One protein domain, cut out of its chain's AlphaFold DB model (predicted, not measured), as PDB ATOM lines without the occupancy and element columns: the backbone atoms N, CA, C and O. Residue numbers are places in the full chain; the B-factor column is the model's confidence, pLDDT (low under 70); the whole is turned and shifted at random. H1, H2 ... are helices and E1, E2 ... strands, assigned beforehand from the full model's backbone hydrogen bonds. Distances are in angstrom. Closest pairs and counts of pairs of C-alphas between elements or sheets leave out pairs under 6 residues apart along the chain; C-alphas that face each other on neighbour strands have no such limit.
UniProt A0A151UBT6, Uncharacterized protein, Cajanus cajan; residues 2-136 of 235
ATOM      1  N   ASP A   2     151.147  61.505   5.586       84.25
ATOM      2  CA  ASP A   2     150.715  62.388   4.479       84.25
ATOM      3  C   ASP A   2     151.802  62.517   3.382       84.25
ATOM      4  O   ASP A   2     152.911  62.977   3.686       84.25
ATOM      5  N   PRO A   3     151.515  62.159   2.111       85.75
ATOM      6  CA  PRO A   3     152.451  62.312   0.998       85.75
ATOM      7  C   PRO A   3     152.985  63.729   0.802       85.75
ATOM      8  O   PRO A   3     154.142  63.875   0.416       85.75
ATOM      9  N   ALA A   4     152.202  64.768   1.105       88.62
ATOM     10  CA  ALA A   4     152.654  66.150   0.957       88.62
ATOM     11  C   ALA A   4     153.791  66.491   1.937       88.62
ATOM     12  O   ALA A   4     154.740  67.191   1.582       88.62
ATOM     13  N   VAL A   5     153.736  65.947   3.158       90.44
ATOM     14  CA  VAL A   5     154.789  66.111   4.173       90.44
ATOM     15  C   VAL A   5     156.071  65.397   3.745       90.44
ATOM     16  O   VAL A   5     157.168  65.928   3.929       90.44
ATOM     17  N   VAL A   6     155.939  64.211   3.144       91.12
ATOM     18  CA  VAL A   6     157.076  63.462   2.592       91.12
ATOM     19  C   VAL A   6     157.709  64.234   1.433       91.12
ATOM     20  O   VAL A   6     158.918  64.449   1.445       91.12
ATOM     21  N   GLU A   7     156.904  64.711   0.476       93.50
ATOM     22  CA  GLU A   7     157.367  65.514  -0.666       93.50
ATOM     23  C   GLU A   7     158.138  66.752  -0.212       93.50
ATOM     24  O   GLU A   7     159.250  66.983  -0.682       93.50
ATOM     25  N   ALA A   8     157.595  67.512   0.742       93.06
ATOM     26  CA  ALA A   8     158.228  68.728   1.244       93.06
ATOM     27  C   ALA A   8     159.605  68.477   1.884       93.06
ATOM     28  O   ALA A   8     160.466  69.355   1.856       93.06
ATOM     29  N   ALA A   9     159.821  67.291   2.455       93.62
ATOM     30  CA  ALA A   9     161.081  66.937   3.098       93.62
ATOM     31  C   ALA A   9     162.140  66.404   2.121       93.62
ATOM     32  O   ALA A   9     163.332  66.524   2.410       93.62
ATOM     33  N   ILE A  10     161.731  65.774   1.008       94.81
ATOM     34  CA  ILE A  10     162.660  65.026   0.143       94.81
ATOM     35  C   ILE A  10     162.810  65.586  -1.280       94.81
ATOM     36  O   ILE A  10     163.828  65.337  -1.933       94.81
ATOM     37  N   CYS A  11     161.823  66.332  -1.773       94.31
ATOM     38  CA  CYS A  11     161.776  66.833  -3.144       94.31
ATOM     39  C   CYS A  11     162.278  68.276  -3.249       94.31
ATOM     40  O   CYS A  11     162.236  69.055  -2.298       94.31
ATOM     41  N   MET A  12     162.714  68.662  -4.448       92.94
ATOM     42  CA  MET A  12     162.914  70.071  -4.776       92.94
ATOM     43  C   MET A  12     161.579  70.838  -4.763       92.94
ATOM     44  O   MET A  12     160.537  70.257  -5.084       92.94
ATOM     45  N   PRO A  13     161.587  72.154  -4.473       89.69
ATOM     46  CA  PRO A  13     160.375  72.970  -4.496       89.69
ATOM     47  C   PRO A  13     159.612  72.853  -5.824       89.69
ATOM     48  O   PRO A  13     160.188  72.989  -6.903       89.69
ATOM     49  N   GLY A  14     158.303  72.595  -5.747       87.94
ATOM     50  CA  GLY A  14     157.437  72.435  -6.922       87.94
ATOM     51  C   GLY A  14     157.566  71.089  -7.648       87.94
ATOM     52  O   GLY A  14     156.959  70.908  -8.703       87.94
ATOM     53  N   ARG A  15     158.340  70.140  -7.107       92.19
ATOM     54  CA  ARG A  15     158.391  68.742  -7.555       92.19
ATOM     55  C   ARG A  15     157.727  67.825  -6.526       92.19
ATOM     56  O   ARG A  15     157.535  68.216  -5.380       92.19
ATOM     57  N   GLY A  16     157.375  66.608  -6.929       91.00
ATOM     58  CA  GLY A  16     156.662  65.674  -6.059       91.00
ATOM     59  C   GLY A  16     156.478  64.294  -6.680       91.00
ATOM     60  O   GLY A  16     157.072  63.979  -7.715       91.00
ATOM     61  N   PHE A  17     155.650  63.469  -6.044       90.94
ATOM     62  CA  PHE A  17     155.345  62.138  -6.545       90.94
ATOM     63  C   PHE A  17     154.524  62.203  -7.831       90.94
ATOM     64  O   PHE A  17     153.567  62.968  -7.963       90.94
ATOM     65  N   HIS A  18     154.838  61.297  -8.753       88.62
ATOM     66  CA  HIS A  18     153.882  60.887  -9.768       88.62
ATOM     67  C   HIS A  18     152.749  60.145  -9.070       88.62
ATOM     68  O   HIS A  18     152.998  59.225  -8.290       88.62
ATOM     69  N   ARG A  19     151.509  60.551  -9.344       87.19
ATOM     70  CA  ARG A  19     150.319  59.968  -8.726       87.19
ATOM     71  C   ARG A  19     149.578  59.076  -9.711       87.19
ATOM     72  O   ARG A  19     149.534  59.366 -10.907       87.19
ATOM     73  N   ASN A  20     149.000  57.987  -9.212       85.19
ATOM     74  CA  ASN A  20     148.105  57.152 -10.008       85.19
ATOM     75  C   ASN A  20     146.740  57.843 -10.215       85.19
ATOM     76  O   ASN A  20     146.484  58.936  -9.707       85.19
ATOM     77  N   ARG A  21     145.833  57.197 -10.963       84.19
ATOM     78  CA  ARG A  21     144.475  57.726 -11.219       84.19
ATOM     79  C   ARG A  21     143.683  57.989  -9.933       84.19
ATOM     80  O   ARG A  21     142.873  58.908  -9.902       84.19
ATOM     81  N   SER A  22     143.960  57.225  -8.882       84.50
ATOM     82  CA  SER A  22     143.356  57.343  -7.552       84.50
ATOM     83  C   SER A  22     144.078  58.349  -6.644       84.50
ATOM     84  O   SER A  22     143.837  58.356  -5.443       84.50
ATOM     85  N   GLN A  23     144.972  59.183  -7.194       81.06
ATOM     86  CA  GLN A  23     145.777  60.177  -6.471       81.06
ATOM     87  C   GLN A  23     146.765  59.612  -5.435       81.06
ATOM     88  O   GLN A  23     147.302  60.364  -4.625       81.06
ATOM     89  N   GLN A  24     147.078  58.316  -5.478       79.81
ATOM     90  CA  GLN A  24     148.090  57.733  -4.594       79.81
ATOM     91  C   GLN A  24     149.502  57.979  -5.145       79.81
ATOM     92  O   GLN A  24     149.693  57.887  -6.366       79.81
ATOM     93  N   PRO A  25     150.492  58.281  -4.285       83.19
ATOM     94  CA  PRO A  25     151.877  58.469  -4.704       83.19
ATOM     95  C   PRO A  25     152.472  57.146  -5.203       83.19
ATOM     96  O   PRO A  25     152.358  56.124  -4.540       83.19
ATOM     97  N   LEU A  26     153.116  57.165  -6.371       82.75
ATOM     98  CA  LEU A  26     153.801  56.001  -6.943       82.75
ATOM     99  C   LEU A  26     155.313  56.107  -6.739       82.75
ATOM    100  O   LEU A  26     155.936  55.312  -6.040       82.75
ATOM    101  N   HIS A  27     155.915  57.106  -7.381       87.62
ATOM    102  CA  HIS A  27     157.355  57.316  -7.371       87.62
ATOM    103  C   HIS A  27     157.701  58.773  -7.676       87.62
ATOM    104  O   HIS A  27     156.955  59.482  -8.354       87.62
ATOM    105  N   VAL A  28     158.867  59.209  -7.221       91.00
ATOM    106  CA  VAL A  28     159.477  60.490  -7.592       91.00
ATOM    107  C   VAL A  28     160.740  60.233  -8.406       91.00
ATOM    108  O   VAL A  28     161.450  59.254  -8.174       91.00
ATOM    109  N   LYS A  29     161.025  61.074  -9.404       89.81
ATOM    110  CA  LYS A  29     162.252  60.926 -10.197       89.81
ATOM    111  C   LYS A  29     163.453  61.343  -9.358       89.81
ATOM    112  O   LYS A  29     163.400  62.342  -8.656       89.81
ATOM    113  N   CYS A  30     164.570  60.638  -9.496       87.75
ATOM    114  CA  CYS A  30     165.803  60.949  -8.767       87.75
ATOM    115  C   CYS A  30     166.278  62.393  -9.014       87.75
ATOM    116  O   CYS A  30     166.741  63.063  -8.096       87.75
ATOM    117  N   ARG A  31     166.077  62.916 -10.233       87.69
ATOM    118  CA  ARG A  31     166.368  64.319 -10.582       87.69
ATOM    119  C   ARG A  31     165.491  65.346  -9.866       87.69
ATOM    120  O   ARG A  31     165.839  66.509  -9.877       87.69
ATOM    121  N   ASP A  32     164.345  64.931  -9.332       91.56
ATOM    122  CA  ASP A  32     163.367  65.797  -8.670       91.56
ATOM    123  C   ASP A  32     163.599  65.860  -7.144       91.56
ATOM    124  O   ASP A  32     162.924  66.610  -6.438       91.56
ATOM    125  N   LEU A  33     164.570  65.090  -6.637       92.38
ATOM    126  CA  LEU A  33     164.958  65.015  -5.230       92.38
ATOM    127  C   LEU A  33     165.996  66.078  -4.861       92.38
ATOM    128  O   LEU A  33     166.826  66.476  -5.681       92.38
ATOM    129  N   LEU A  34     166.018  66.468  -3.585       92.56
ATOM    130  CA  LEU A  34     167.106  67.275  -3.032       92.56
ATOM    131  C   LEU A  34     168.451  66.544  -3.183       92.56
ATOM    132  O   LEU A  34     168.534  65.325  -3.020       92.56
ATOM    133  N   LEU A  35     169.537  67.290  -3.414       89.94
ATOM    134  CA  LEU A  35     170.889  66.726  -3.563       89.94
ATOM    135  C   LEU A  35     171.270  65.798  -2.399       89.94
ATOM    136  O   LEU A  35     171.761  64.692  -2.613       89.94
ATOM    137  N   VAL A  36     170.995  66.223  -1.165       91.56
ATOM    138  CA  VAL A  36     171.252  65.429   0.046       91.56
ATOM    139  C   VAL A  36     170.480  64.105   0.042       91.56
ATOM    140  O   VAL A  36     171.036  63.070   0.401       91.56
ATOM    141  N   VAL A  37     169.245  64.097  -0.460       93.31
ATOM    142  CA  VAL A  37     168.424  62.884  -0.582       93.31
ATOM    143  C   VAL A  37     168.977  61.956  -1.656       93.31
ATOM    144  O   VAL A  37     168.978  60.742  -1.465       93.31
ATOM    145  N   ARG A  38     169.503  62.489  -2.765       91.12
ATOM    146  CA  ARG A  38     170.159  61.681  -3.810       91.12
ATOM    147  C   ARG A  38     171.404  60.974  -3.275       91.12
ATOM    148  O   ARG A  38     171.645  59.820  -3.624       91.12
ATOM    149  N   ILE A  39     172.166  61.639  -2.406       89.50
ATOM    150  CA  ILE A  39     173.335  61.047  -1.738       89.50
ATOM    151  C   ILE A  39     172.890  59.935  -0.779       89.50
ATOM    152  O   ILE A  39     173.395  58.816  -0.864       89.50
ATOM    153  N   TRP A  40     171.896  60.198   0.076       92.25
ATOM    154  CA  TRP A  40     171.333  59.174   0.966       92.25
ATOM    155  C   TRP A  40     170.735  57.991   0.205       92.25
ATOM    156  O   TRP A  40     170.921  56.844   0.610       92.25
ATOM    157  N   SER A  41     170.087  58.250  -0.931       90.00
ATOM    158  CA  SER A  41     169.537  57.210  -1.801       90.00
ATOM    159  C   SER A  41     170.629  56.273  -2.309       90.00
ATOM    160  O   SER A  41     170.399  55.074  -2.369       90.00
ATOM    161  N   ALA A  42     171.830  56.775  -2.617       86.94
ATOM    162  CA  ALA A  42     172.947  55.921  -3.021       86.94
ATOM    163  C   ALA A  42     173.363  54.952  -1.902       86.94
ATOM    164  O   ALA A  42     173.535  53.761  -2.155       86.94
ATOM    165  N   LEU A  43     173.462  55.437  -0.660       87.75
ATOM    166  CA  LEU A  43     173.774  54.590   0.492       87.75
ATOM    167  C   LEU A  43     172.675  53.547   0.730       87.75
ATOM    168  O   LEU A  43     172.970  52.363   0.905       87.75
ATOM    169  N   VAL A  44     171.414  53.984   0.716       89.69
ATOM    170  CA  VAL A  44     170.252  53.135   0.985       89.69
ATOM    171  C   VAL A  44     170.076  52.077  -0.097       89.69
ATOM    172  O   VAL A  44     169.926  50.910   0.244       89.69
ATOM    173  N   HIS A  45     170.167  52.440  -1.377       85.50
ATOM    174  CA  HIS A  45     170.051  51.495  -2.492       85.50
ATOM    175  C   HIS A  45     171.217  50.509  -2.588       85.50
ATOM    176  O   HIS A  45     171.077  49.496  -3.258       85.50
ATOM    177  N   ALA A  46     172.358  50.787  -1.960       81.38
ATOM    178  CA  ALA A  46     173.474  49.850  -1.929       81.38
ATOM    179  C   ALA A  46     173.436  48.929  -0.698       81.38
ATOM    180  O   ALA A  46     173.824  47.769  -0.803       81.38
ATOM    181  N   ASN A  47     172.979  49.428   0.461       83.88
ATOM    182  CA  ASN A  47     173.234  48.755   1.743       83.88
ATOM    183  C   ASN A  47     171.997  48.450   2.594       83.88
ATOM    184  O   ASN A  47     172.078  47.567   3.442       83.88
ATOM    185  N   ILE A  48     170.883  49.172   2.422       87.25
ATOM    186  CA  ILE A  48     169.720  49.076   3.328       87.25
ATOM    187  C   ILE A  48     168.493  48.518   2.604       87.25
ATOM    188  O   ILE A  48     167.862  47.598   3.104       87.25
ATOM    189  N   LEU A  49     168.174  49.054   1.424       87.06
ATOM    190  CA  LEU A  49     167.078  48.609   0.560       87.06
ATOM    191  C   LEU A  49     167.573  48.484  -0.890       87.06
ATOM    192  O   LEU A  49     167.246  49.357  -1.715       87.06
ATOM    193  N   PRO A  50     168.357  47.431  -1.207       82.19
ATOM    194  CA  PRO A  50     168.870  47.166  -2.542       82.19
ATOM    195  C   PRO A  50     167.816  47.322  -3.637       82.19
ATOM    196  O   PRO A  50     166.643  46.992  -3.456       82.19
ATOM    197  N   CYS A  51     168.215  47.896  -4.770       77.56
ATOM    198  CA  CYS A  51     167.330  48.096  -5.913       77.56
ATOM    199  C   CYS A  51     168.101  47.964  -7.226       77.56
ATOM    200  O   CYS A  51     169.217  48.467  -7.346       77.56
ATOM    201  N   SER A  52     167.480  47.348  -8.232       69.88
ATOM    202  CA  SER A  52     168.036  47.234  -9.585       69.88
ATOM    203  C   SER A  52     167.973  48.546 -10.374       69.88
ATOM    204  O   SER A  52     168.754  48.751 -11.301       69.88
ATOM    205  N   HIS A  53     167.055  49.450 -10.015       71.88
ATOM    206  CA  HIS A  53     166.853  50.723 -10.701       71.88
ATOM    207  C   HIS A  53     166.885  51.887  -9.712       71.88
ATOM    208  O   HIS A  53     166.148  51.915  -8.732       71.88
ATOM    209  N   VAL A  54     167.732  52.875  -9.999       74.88
ATOM    210  CA  VAL A  54     167.956  54.049  -9.135       74.88
ATOM    211  C   VAL A  54     167.412  55.351  -9.733       74.88
ATOM    212  O   VAL A  54     167.620  56.427  -9.175       74.88
ATOM    213  N   SER A  55     166.734  55.274 -10.883       80.31
ATOM    214  CA  SER A  55     166.151  56.440 -11.555       80.31
ATOM    215  C   SER A  55     164.931  56.992 -10.821       80.31
ATOM    216  O   SER A  55     164.685  58.198 -10.883       80.31
ATOM    217  N   ASP A  56     164.200  56.122 -10.125       85.44
ATOM    218  CA  ASP A  56     162.919  56.414  -9.493       85.44
ATOM    219  C   ASP A  56     162.956  55.971  -8.028       85.44
ATOM    220  O   ASP A  56     163.371  54.856  -7.708       85.44
ATOM    221  N   LEU A  57     162.494  56.846  -7.138       88.00
ATOM    222  CA  LEU A  57     162.339  56.562  -5.720       88.00
ATOM    223  C   LEU A  57     160.859  56.280  -5.437       88.00
ATOM    224  O   LEU A  57     160.016  57.175  -5.511       88.00
ATOM    225  N   HIS A  58     160.551  55.014  -5.170       86.94
ATOM    226  CA  HIS A  58     159.202  54.552  -4.838       86.94
ATOM    227  C   HIS A  58     158.812  54.953  -3.414       86.94
ATOM    228  O   HIS A  58     159.688  55.155  -2.568       86.94
ATOM    229  N   TRP A  59     157.506  55.017  -3.151       83.56
ATOM    230  CA  TRP A  59     156.926  55.462  -1.881       83.56
ATOM    231  C   TRP A  59     157.587  54.838  -0.637       83.56
ATOM    232  O   TRP A  59     158.113  55.565   0.205       83.56
ATOM    233  N   THR A  60     157.696  53.510  -0.583       78.69
ATOM    234  CA  THR A  60     158.425  52.772   0.469       78.69
ATOM    235  C   THR A  60     159.820  53.339   0.774       78.69
ATOM    236  O   THR A  60     160.184  53.594   1.921       78.69
ATOM    237  N   ARG A  61     160.642  53.570  -0.257       86.94
ATOM    238  CA  ARG A  61     162.012  54.083  -0.076       86.94
ATOM    239  C   ARG A  61     162.008  55.566   0.288       86.94
ATOM    240  O   ARG A  61     162.873  56.014   1.040       86.94
ATOM    241  N   SER A  62     161.009  56.308  -0.185       89.44
ATOM    242  CA  SER A  62     160.779  57.698   0.201       89.44
ATOM    243  C   SER A  62     160.434  57.862   1.679       89.44
ATOM    244  O   SER A  62     160.848  58.854   2.270       89.44
ATOM    245  N   MET A  63     159.760  56.892   2.304       88.19
ATOM    246  CA  MET A  63     159.515  56.900   3.753       88.19
ATOM    247  C   MET A  63     160.821  56.817   4.553       88.19
ATOM    248  O   MET A  63     161.022  57.583   5.499       88.19
ATOM    249  N   LEU A  64     161.750  55.948   4.140       89.25
ATOM    250  CA  LEU A  64     163.073  55.877   4.766       89.25
ATOM    251  C   LEU A  64     163.872  57.168   4.534       89.25
ATOM    252  O   LEU A  64     164.477  57.685   5.474       89.25
ATOM    253  N   MET A  65     163.825  57.736   3.320       92.50
ATOM    254  CA  MET A  65     164.424  59.052   3.058       92.50
ATOM    255  C   MET A  65     163.834  60.126   3.971       92.50
ATOM    256  O   MET A  65     164.583  60.893   4.564       92.50
ATOM    257  N   TYR A  66     162.511  60.167   4.120       92.00
ATOM    258  CA  TYR A  66     161.839  61.116   4.997       92.00
ATOM    259  C   TYR A  66     162.330  60.994   6.442       92.00
ATOM    260  O   TYR A  66     162.639  62.008   7.069       92.00
ATOM    261  N   CYS A  67     162.456  59.773   6.964       90.81
ATOM    262  CA  CYS A  67     162.952  59.553   8.319       90.81
ATOM    263  C   CYS A  67     164.372  60.090   8.498       90.81
ATOM    264  O   CYS A  67     164.638  60.796   9.467       90.81
ATOM    265  N   ILE A  68     165.259  59.830   7.536       91.25
ATOM    266  CA  ILE A  68     166.634  60.346   7.547       91.25
ATOM    267  C   ILE A  68     166.635  61.880   7.500       91.25
ATOM    268  O   ILE A  68     167.282  62.537   8.316       91.25
ATOM    269  N   MET A  69     165.874  62.462   6.570       93.94
ATOM    270  CA  MET A  69     165.799  63.913   6.384       93.94
ATOM    271  C   MET A  69     165.200  64.637   7.591       93.94
ATOM    272  O   MET A  69     165.570  65.776   7.864       93.94
ATOM    273  N   THR A  70     164.320  63.971   8.339       89.50
ATOM    274  CA  THR A  70     163.696  64.502   9.560       89.50
ATOM    275  C   THR A  70     164.356  64.026  10.852       89.50
ATOM    276  O   THR A  70     163.817  64.273  11.928       89.50
ATOM    277  N   GLN A  71     165.530  63.387  10.766       88.75
ATOM    278  CA  GLN A  71     166.307  62.913  11.920       88.75
ATOM    279  C   GLN A  71     165.506  61.991  12.857       88.75
ATOM    280  O   GLN A  71     165.668  62.012  14.076       88.75
ATOM    281  N   ARG A  72     164.620  61.167  12.290       84.56
ATOM    282  CA  ARG A  72     163.870  60.162  13.044       84.56
ATOM    283  C   ARG A  72     164.744  58.950  13.320       84.56
ATOM    284  O   ARG A  72     165.537  58.524  12.483       84.56
ATOM    285  N   THR A  73     164.553  58.359  14.492       83.19
ATOM    286  CA  THR A  73     165.147  57.068  14.839       83.19
ATOM    287  C   THR A  73     164.556  55.983  13.949       83.19
ATOM    288  O   THR A  73     163.334  55.863  13.878       83.19
ATOM    289  N   VAL A  74     165.403  55.180  13.310       83.00
ATOM    290  CA  VAL A  74     164.986  54.054  12.471       83.00
ATOM    291  C   VAL A  74     165.772  52.818  12.888       83.00
ATOM    292  O   VAL A  74     166.999  52.867  12.979       83.00
ATOM    293  N   ASP A  75     165.079  51.702  13.109       83.88
ATOM    294  CA  ASP A  75     165.725  50.405  13.306       83.88
ATOM    295  C   ASP A  75     166.145  49.812  11.953       83.88
ATOM    296  O   ASP A  75     165.393  49.103  11.278       83.88
ATOM    297  N   LEU A  76     167.376  50.127  11.552       85.56
ATOM    298  CA  LEU A  76     167.977  49.607  10.324       85.56
ATOM    299  C   LEU A  76     168.158  48.085  10.356       85.56
ATOM    300  O   LEU A  76     168.081  47.453   9.304       85.56
ATOM    301  N   GLY A  77     168.377  47.493  11.536       87.38
ATOM    302  CA  GLY A  77     168.560  46.050  11.683       87.38
ATOM    303  C   GLY A  77     167.294  45.295  11.293       87.38
ATOM    304  O   GLY A  77     167.354  44.362  10.493       87.38
ATOM    305  N   SER A  78     166.139  45.763  11.774       84.50
ATOM    306  CA  SER A  78     164.835  45.219  11.380       84.50
ATOM    307  C   SER A  78     164.556  45.381   9.885       84.50
ATOM    308  O   SER A  78     164.082  44.436   9.255       84.50
ATOM    309  N   ILE A  79     164.886  46.535   9.292       86.56
ATOM    310  CA  ILE A  79     164.690  46.773   7.851       86.56
ATOM    311  C   ILE A  79     165.542  45.815   7.009       86.56
ATOM    312  O   ILE A  79     165.026  45.184   6.087       86.56
ATOM    313  N   ILE A  80     166.823  45.661   7.345       88.06
ATOM    314  CA  ILE A  80     167.738  44.765   6.626       88.06
ATOM    315  C   ILE A  80     167.323  43.301   6.812       88.06
ATOM    316  O   ILE A  80     167.273  42.546   5.846       88.06
ATOM    317  N   CYS A  81     166.963  42.893   8.033       87.06
ATOM    318  CA  CYS A  81     166.462  41.543   8.314       87.06
ATOM    319  C   CYS A  81     165.209  41.223   7.485       87.06
ATOM    320  O   CYS A  81     165.068  40.137   6.911       87.06
ATOM    321  N   MET A  82     164.304  42.196   7.384       84.94
ATOM    322  CA  MET A  82     163.089  42.110   6.590       84.94
ATOM    323  C   MET A  82     163.379  41.927   5.099       84.94
ATOM    324  O   MET A  82     162.731  41.083   4.469       84.94
ATOM    325  N   GLU A  83     164.346  42.675   4.565       84.81
ATOM    326  CA  GLU A  83     164.807  42.557   3.183       84.81
ATOM    327  C   GLU A  83     165.418  41.175   2.931       84.81
ATOM    328  O   GLU A  83     164.899  40.440   2.092       84.81
ATOM    329  N   ILE A  84     166.419  40.772   3.724       86.31
ATOM    330  CA  ILE A  84     167.110  39.480   3.573       86.31
ATOM    331  C   ILE A  84     166.103  38.329   3.608       86.31
ATOM    332  O   ILE A  84     166.169  37.410   2.792       86.31
ATOM    333  N   SER A  85     165.120  38.401   4.511       84.19
ATOM    334  CA  SER A  85     164.029  37.426   4.571       84.19
ATOM    335  C   SER A  85     163.197  37.416   3.283       84.19
ATOM    336  O   SER A  85     162.781  36.358   2.824       84.19
ATOM    337  N   GLY A  86     162.933  38.578   2.682       79.81
ATOM    338  CA  GLY A  86     162.252  38.681   1.387       79.81
ATOM    339  C   GLY A  86     163.066  38.067   0.243       79.81
ATOM    340  O   GLY A  86     162.515  37.323  -0.571       79.81
ATOM    341  N   CYS A  87     164.377  38.304   0.219       79.19
ATOM    342  CA  CYS A  87     165.292  37.680  -0.735       79.19
ATOM    343  C   CYS A  87     165.337  36.154  -0.584       79.19
ATOM    344  O   CYS A  87     165.208  35.443  -1.577       79.19
ATOM    345  N   ALA A  88     165.435  35.642   0.644       79.94
ATOM    346  CA  ALA A  88     165.470  34.204   0.919       79.94
ATOM    347  C   ALA A  88     164.185  33.473   0.484       79.94
ATOM    348  O   ALA A  88     164.238  32.315   0.084       79.94
ATOM    349  N   ASN A  89     163.039  34.157   0.532       81.19
ATOM    350  CA  ASN A  89     161.741  33.615   0.119       81.19
ATOM    351  C   ASN A  89     161.403  33.893  -1.358       81.19
ATOM    352  O   ASN A  89     160.302  33.581  -1.817       81.19
ATOM    353  N   SER A  90     162.313  34.517  -2.106       77.31
ATOM    354  CA  SER A  90     162.117  34.795  -3.526       77.31
ATOM    355  C   SER A  90     162.391  33.559  -4.383       77.31
ATOM    356  O   SER A  90     163.078  32.626  -3.978       77.31
ATOM    357  N   ALA A  91     161.860  33.557  -5.606       78.06
ATOM    358  CA  ALA A  91     162.075  32.441  -6.521       78.06
ATOM    359  C   ALA A  91     163.571  32.229  -6.840       78.06
ATOM    360  O   ALA A  91     164.338  33.200  -6.848       78.06
ATOM    361  N   PRO A  92     163.988  31.001  -7.183       72.62
ATOM    362  CA  PRO A  92     165.351  30.728  -7.630       72.62
ATOM    363  C   PRO A  92     165.764  31.639  -8.798       72.62
ATOM    364  O   PRO A  92     164.959  31.919  -9.683       72.62
ATOM    365  N   GLY A  93     167.012  32.122  -8.798       68.25
ATOM    366  CA  GLY A  93     167.542  33.018  -9.844       68.25
ATOM    367  C   GLY A  93     167.210  34.505  -9.659       68.25
ATOM    368  O   GLY A  93     167.549  35.336 -10.496       68.25
ATOM    369  N   SER A  94     166.562  34.855  -8.552       72.12
ATOM    370  CA  SER A  94     166.357  36.243  -8.147       72.12
ATOM    371  C   SER A  94     167.663  36.941  -7.800       72.12
ATOM    372  O   SER A  94     168.529  36.335  -7.176       72.12
ATOM    373  N   ALA A  95     167.767  38.233  -8.125       71.50
ATOM    374  CA  ALA A  95     168.858  39.061  -7.623       71.50
ATOM    375  C   ALA A  95     168.883  39.014  -6.086       71.50
ATOM    376  O   ALA A  95     167.847  39.219  -5.447       71.50
ATOM    377  N   LEU A  96     170.053  38.721  -5.516       73.44
ATOM    378  CA  LEU A  96     170.243  38.659  -4.074       73.44
ATOM    379  C   LEU A  96     170.462  40.081  -3.541       73.44
ATOM    380  O   LEU A  96     171.425  40.750  -3.915       73.44
ATOM    381  N   GLY A  97     169.578  40.548  -2.665       74.94
ATOM    382  CA  GLY A  97     169.843  41.717  -1.835       74.94
ATOM    383  C   GLY A  97     170.925  41.383  -0.807       74.94
ATOM    384  O   GLY A  97     170.931  40.295  -0.244       74.94
ATOM    385  N   HIS A  98     171.845  42.312  -0.546       81.88
ATOM    386  CA  HIS A  98     172.857  42.204   0.518       81.88
ATOM    387  C   HIS A  98     173.869  41.033   0.419       81.88
ATOM    388  O   HIS A  98     174.180  40.421   1.446       81.88
ATOM    389  N   PRO A  99     174.465  40.734  -0.751       79.75
ATOM    390  CA  PRO A  99     175.341  39.570  -0.925       79.75
ATOM    391  C   PRO A  99     176.529  39.546   0.046       79.75
ATOM    392  O   PRO A  99     176.792  38.516   0.668       79.75
ATOM    393  N   SER A 100     177.204  40.681   0.266       82.06
ATOM    394  CA  SER A 100     178.329  40.760   1.209       82.06
ATOM    395  C   SER A 100     177.912  40.480   2.655       82.06
ATOM    396  O   SER A 100     178.574  39.710   3.349       82.06
ATOM    397  N   LEU A 101     176.799  41.071   3.106       86.25
ATOM    398  CA  LEU A 101     176.316  40.903   4.477       86.25
ATOM    399  C   LEU A 101     175.818  39.476   4.716       86.25
ATOM    400  O   LEU A 101     176.161  38.878   5.730       86.25
ATOM    401  N   ILE A 102     175.058  38.905   3.776       86.06
ATOM    402  CA  ILE A 102     174.585  37.517   3.862       86.06
ATOM    403  C   ILE A 102     175.770  36.552   3.919       86.06
ATOM    404  O   ILE A 102     175.781  35.650   4.757       86.06
ATOM    405  N   THR A 103     176.786  36.759   3.080       85.31
ATOM    406  CA  THR A 103     178.012  35.945   3.094       85.31
ATOM    407  C   THR A 103     178.703  36.020   4.454       85.31
ATOM    408  O   THR A 103     179.019  34.986   5.041       85.31
ATOM    409  N   GLN A 104     178.871  37.223   5.007       86.25
ATOM    410  CA  GLN A 104     179.494  37.412   6.317       86.25
ATOM    411  C   GLN A 104     178.683  36.761   7.449       86.25
ATOM    412  O   GLN A 104     179.257  36.112   8.320       86.25
ATOM    413  N   LEU A 105     177.354  36.889   7.437       87.69
ATOM    414  CA  LEU A 105     176.478  36.234   8.413       87.69
ATOM    415  C   LEU A 105     176.548  34.704   8.305       87.69
ATOM    416  O   LEU A 105     176.569  34.017   9.322       87.69
ATOM    417  N   SER A 106     176.641  34.177   7.085       86.31
ATOM    418  CA  SER A 106     176.763  32.738   6.830       86.31
ATOM    419  C   SER A 106     178.101  32.201   7.341       86.31
ATOM    420  O   SER A 106     178.140  31.173   8.012       86.31
ATOM    421  N   GLN A 107     179.187  32.945   7.112       89.00
ATOM    422  CA  GLN A 107     180.504  32.638   7.667       89.00
ATOM    423  C   GLN A 107     180.486  32.625   9.200       89.00
ATOM    424  O   GLN A 107     181.019  31.703   9.814       89.00
ATOM    425  N   LEU A 108     179.845  33.618   9.829       90.56
ATOM    426  CA  LEU A 108     179.678  33.668  11.287       90.56
ATOM    427  C   LEU A 108     178.862  32.483  11.822       90.56
ATOM    428  O   LEU A 108     179.100  32.040  12.944       90.56
ATOM    429  N   ALA A 109     177.939  31.946  11.022       91.69
ATOM    430  CA  ALA A 109     177.176  30.741  11.335       91.69
ATOM    431  C   ALA A 109     177.937  29.426  11.052       91.69
ATOM    432  O   ALA A 109     177.394  28.349  11.293       91.69
ATOM    433  N   GLY A 110     179.181  29.491  10.560       90.31
ATOM    434  CA  GLY A 110     180.022  28.325  10.279       90.31
ATOM    435  C   GLY A 110     179.830  27.706   8.890       90.31
ATOM    436  O   GLY A 110     180.289  26.588   8.664       90.31
ATOM    437  N   VAL A 111     179.165  28.401   7.962       87.94
ATOM    438  CA  VAL A 111     179.077  27.980   6.555       87.94
ATOM    439  C   VAL A 111     180.427  28.213   5.873       87.94
ATOM    440  O   VAL A 111     181.026  29.278   6.035       87.94
ATOM    441  N   ASP A 112     180.903  27.237   5.095       86.94
ATOM    442  CA  ASP A 112     182.091  27.418   4.257       86.94
ATOM    443  C   ASP A 112     181.792  28.421   3.135       86.94
ATOM    444  O   ASP A 112     180.970  28.175   2.254       86.94
ATOM    445  N   VAL A 113     182.456  29.574   3.200       82.44
ATOM    446  CA  VAL A 113     182.323  30.684   2.251       82.44
ATOM    447  C   VAL A 113     183.606  30.888   1.453       82.44
ATOM    448  O   VAL A 113     183.870  31.998   1.013       82.44
ATOM    449  N   HIS A 114     184.457  29.870   1.308       79.88
ATOM    450  CA  HIS A 114     185.720  29.997   0.570       79.88
ATOM    451  C   HIS A 114     185.624  29.557  -0.901       79.88
ATOM    452  O   HIS A 114     186.597  29.693  -1.647       79.88
ATOM    453  N   SER A 115     184.453  29.097  -1.354       70.75
ATOM    454  CA  SER A 115     184.205  28.728  -2.751       70.75
ATOM    455  C   SER A 115     183.631  29.898  -3.584       70.75
ATOM    456  O   SER A 115     182.589  30.436  -3.211       70.75
ATOM    457  N   PRO A 116     184.258  30.282  -4.713       66.25
ATOM    458  CA  PRO A 116     183.803  31.372  -5.591       66.25
ATOM    459  C   PRO A 116     182.479  31.065  -6.326       66.25
ATOM    460  O   PRO A 116     182.128  29.890  -6.465       66.25
ATOM    461  N   PRO A 117     181.780  32.091  -6.872       63.03
ATOM    462  CA  PRO A 117     182.234  33.477  -7.078       63.03
ATOM    463  C   PRO A 117     181.833  34.465  -5.970       63.03
ATOM    464  O   PRO A 117     180.691  34.488  -5.524       63.03
ATOM    465  N   PHE A 118     182.766  35.347  -5.594       68.06
ATOM    466  CA  PHE A 118     182.501  36.493  -4.717       68.06
ATOM    467  C   PHE A 118     182.377  37.773  -5.534       68.06
ATOM    468  O   PHE A 118     183.200  38.042  -6.411       68.06
ATOM    469  N   GLU A 119     181.387  38.596  -5.202       67.00
ATOM    470  CA  GLU A 119     181.326  39.970  -5.686       67.00
ATOM    471  C   GLU A 119     182.350  40.833  -4.941       67.00
ATOM    472  O   GLU A 119     182.484  40.767  -3.716       67.00
ATOM    473  N   GLY A 120     183.097  41.645  -5.689       66.38
ATOM    474  CA  GLY A 120     183.986  42.640  -5.104       66.38
ATOM    475  C   GLY A 120     183.198  43.784  -4.453       66.38
ATOM    476  O   GLY A 120     182.059  44.044  -4.843       66.38
ATOM    477  N   PRO A 121     183.795  44.510  -3.493       68.12
ATOM    478  CA  PRO A 121     183.155  45.681  -2.914       68.12
ATOM    479  C   PRO A 121     182.839  46.723  -3.994       68.12
ATOM    480  O   PRO A 121     183.665  47.029  -4.861       68.12
ATOM    481  N   SER A 122     181.637  47.292  -3.911       71.62
ATOM    482  CA  SER A 122     181.211  48.405  -4.758       71.62
ATOM    483  C   SER A 122     182.135  49.616  -4.605       71.62
ATOM    484  O   SER A 122     182.781  49.813  -3.574       71.62
ATOM    485  N   ARG A 123     182.181  50.466  -5.640       76.88
ATOM    486  CA  ARG A 123     182.932  51.730  -5.590       76.88
ATOM    487  C   ARG A 123     182.477  52.574  -4.397       76.88
ATOM    488  O   ARG A 123     181.285  52.651  -4.107       76.88
ATOM    489  N   ALA A 124     183.430  53.240  -3.752       83.31
ATOM    490  CA  ALA A 124     183.139  54.155  -2.658       83.31
ATOM    491  C   ALA A 124     182.218  55.298  -3.117       83.31
ATOM    492  O   ALA A 124     182.369  55.830  -4.220       83.31
ATOM    493  N   ILE A 125     181.292  55.699  -2.244       83.50
ATOM    494  CA  ILE A 125     180.488  56.913  -2.419       83.50
ATOM    495  C   ILE A 125     181.376  58.100  -2.019       83.50
ATOM    496  O   ILE A 125     181.370  58.542  -0.874       83.50
ATOM    497  N   ASP A 126     182.205  58.563  -2.953       85.94
ATOM    498  CA  ASP A 126     183.133  59.681  -2.771       85.94
ATOM    499  C   ASP A 126     182.647  60.960  -3.481       85.94
ATOM    500  O   ASP A 126     181.587  61.006  -4.111       85.94
ATOM    501  N   SER A 127     183.429  62.039  -3.394       84.44
ATOM    502  CA  SER A 127     183.100  63.301  -4.072       84.44
ATOM    503  C   SER A 127     182.981  63.145  -5.593       84.44
ATOM    504  O   SER A 127     182.166  63.830  -6.214       84.44
ATOM    505  N   ARG A 128     183.736  62.214  -6.197       86.00
ATOM    506  CA  ARG A 128     183.653  61.909  -7.631       86.00
ATOM    507  C   ARG A 128     182.323  61.243  -7.958       86.00
ATOM    508  O   ARG A 128     181.652  61.687  -8.887       86.00
ATOM    509  N   TYR A 129     181.904  60.254  -7.172       84.94
ATOM    510  CA  TYR A 129     180.600  59.610  -7.293       84.94
ATOM    511  C   TYR A 129     179.467  60.637  -7.189       84.94
ATOM    512  O   TYR A 129     178.607  60.704  -8.068       84.94
ATOM    513  N   ILE A 130     179.506  61.495  -6.165       83.94
ATOM    514  CA  ILE A 130     178.494  62.539  -5.957       83.94
ATOM    515  C   ILE A 130     178.440  63.481  -7.166       83.94
ATOM    516  O   ILE A 130     177.355  63.771  -7.670       83.94
ATOM    517  N   SER A 131     179.590  63.925  -7.677       82.12
ATOM    518  CA  SER A 131     179.630  64.802  -8.853       82.12
ATOM    519  C   SER A 131     179.077  64.140 -10.119       82.12
ATOM    520  O   SER A 131     178.382  64.780 -10.901       82.12
ATOM    521  N   ALA A 132     179.334  62.843 -10.303       79.19
ATOM    522  CA  ALA A 132     178.943  62.118 -11.503       79.19
ATOM    523  C   ALA A 132     177.456  61.728 -11.514       79.19
ATOM    524  O   ALA A 132     176.837  61.721 -12.578       79.19
ATOM    525  N   TYR A 133     176.888  61.399 -10.348       75.50
ATOM    526  CA  TYR A 133     175.565  60.767 -10.252       75.50
ATOM    527  C   TYR A 133     174.540  61.564  -9.429       75.50
ATOM    528  O   TYR A 133     173.332  61.428  -9.646       75.50
ATOM    529  N   CYS A 134     174.983  62.426  -8.510       78.00
ATOM    530  CA  CYS A 134     174.099  63.184  -7.618       78.00
ATOM    531  C   CYS A 134     173.953  64.662  -8.000       78.00
ATOM    532  O   CYS A 134     173.043  65.302  -7.489       78.00
ATOM    533  N   GLN A 135     174.776  65.213  -8.894       74.38
ATOM    534  CA  GLN A 135     174.586  66.579  -9.394       74.38
ATOM    535  C   GLN A 135     173.580  66.628 -10.549       74.38
ATOM    536  O   GLN A 135     173.342  65.632 -11.242       74.38
ATOM    537  N   ASP A 136     172.963  67.790 -10.749       65.50
ATOM    538  CA  ASP A 136     172.128  68.040 -11.918       65.50
ATOM    539  C   ASP A 136     173.016  68.126 -13.148       65.50
ATOM    540  O   ASP A 136     173.674  69.129 -13.421       65.50
TER     541      ASP A 136
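Overview. This is residues 2 to 136 of the 235 residues of an uncharacterized protein of Cajanus cajan (UniProt A0A151UBT6). H3 packs on both H1 and H2, crossing each of them steeply, with H1 towards one end of the whole and H2 nearest its middle, and a small two-stranded sheet of E1 and E2 is next to H3. H4 and H5 make a looser second group towards the other end, and from there residues 109 to 126 run back along the body to H6, which crosses H2 near its beginning. The printed part has 135 residues, with six named helices and two named strands in the order H1, E1, H2, E2, H3, H4, H5, H6; the strands are antiparallel and the class is mostly helix. The whole is only just compact, close to loose, with a radius of gyration of the C-alphas of 16.8 A and spans of 52 by 36 by 29 A.

Along the chain. H1 is residues 3 to 10, beginning at C-alpha 3 at (152.451, 62.312, 0.998). E1 is residues 25 to 29, 12.0 A long from first to last C-alpha. H2, residues 35 to 47, is 18.9 A long, and E2 is residues 56 to 58. H3, residues 59 to 69, measures 14.8 A; H4, residues 76 to 88, 18.2 A; H5, residues 99 to 108, 14.2 A. H6, residues 127 to 134, ends at C-alpha 134 at (174.099, 63.184, -7.618).

Arrangement. H1 and H3 touch at a steep tilt of 51 degrees, the same way, with the C-alphas of Val 6 and Tyr 66 closest at 5.8 A. E1 and E2 are antiparallel neighbours, with N 28 and O 57 within hydrogen-bond range at 2.9 A and N 57 and O 28 at 2.8 A. The closest C-alphas of E1 and H3 are those of His 27 and Trp 59, 5.8 A apart. H2 touches H3 with residues 37 to 41 alone, opposite ways at a steep tilt of 64 degrees; the C-alphas of Val 37 and Met 65 are closest, at 6.6 A. H2 touches H6 with residues 35 to 39 alone, about perpendicular at 83 degrees, and the C-alphas of Arg 38 and Cys 134 are closest, at 5.7 A. H4 and H5 are close but not clearly touching, with the C-alphas of Ile 84 and Ile 102 closest at 7.7 A. H3 and H4 are apart, and H2 and H4 are only just apart, at 8.4 A. Every O i to N i+4 pair is within hydrogen-bond range in H1, H2, H4, H5 and H6; in H3 it is 6 of 7.

Size, cuts and confidence. The two C-alphas farthest apart are those of Gly 14 and Asp 112, at 52.5 A. The printed part has no cut. The links H1 to E1, of 14 residues, and H5 to H6, of 18 residues, are long. Residues 89 to 94 stand free, as do residues 105 to 110, of which 105 to 108 belong to H5. The mean pLDDT of the printed part is 84.1, and it is under 70 at residues 52, 93, 116 to 121 and 136.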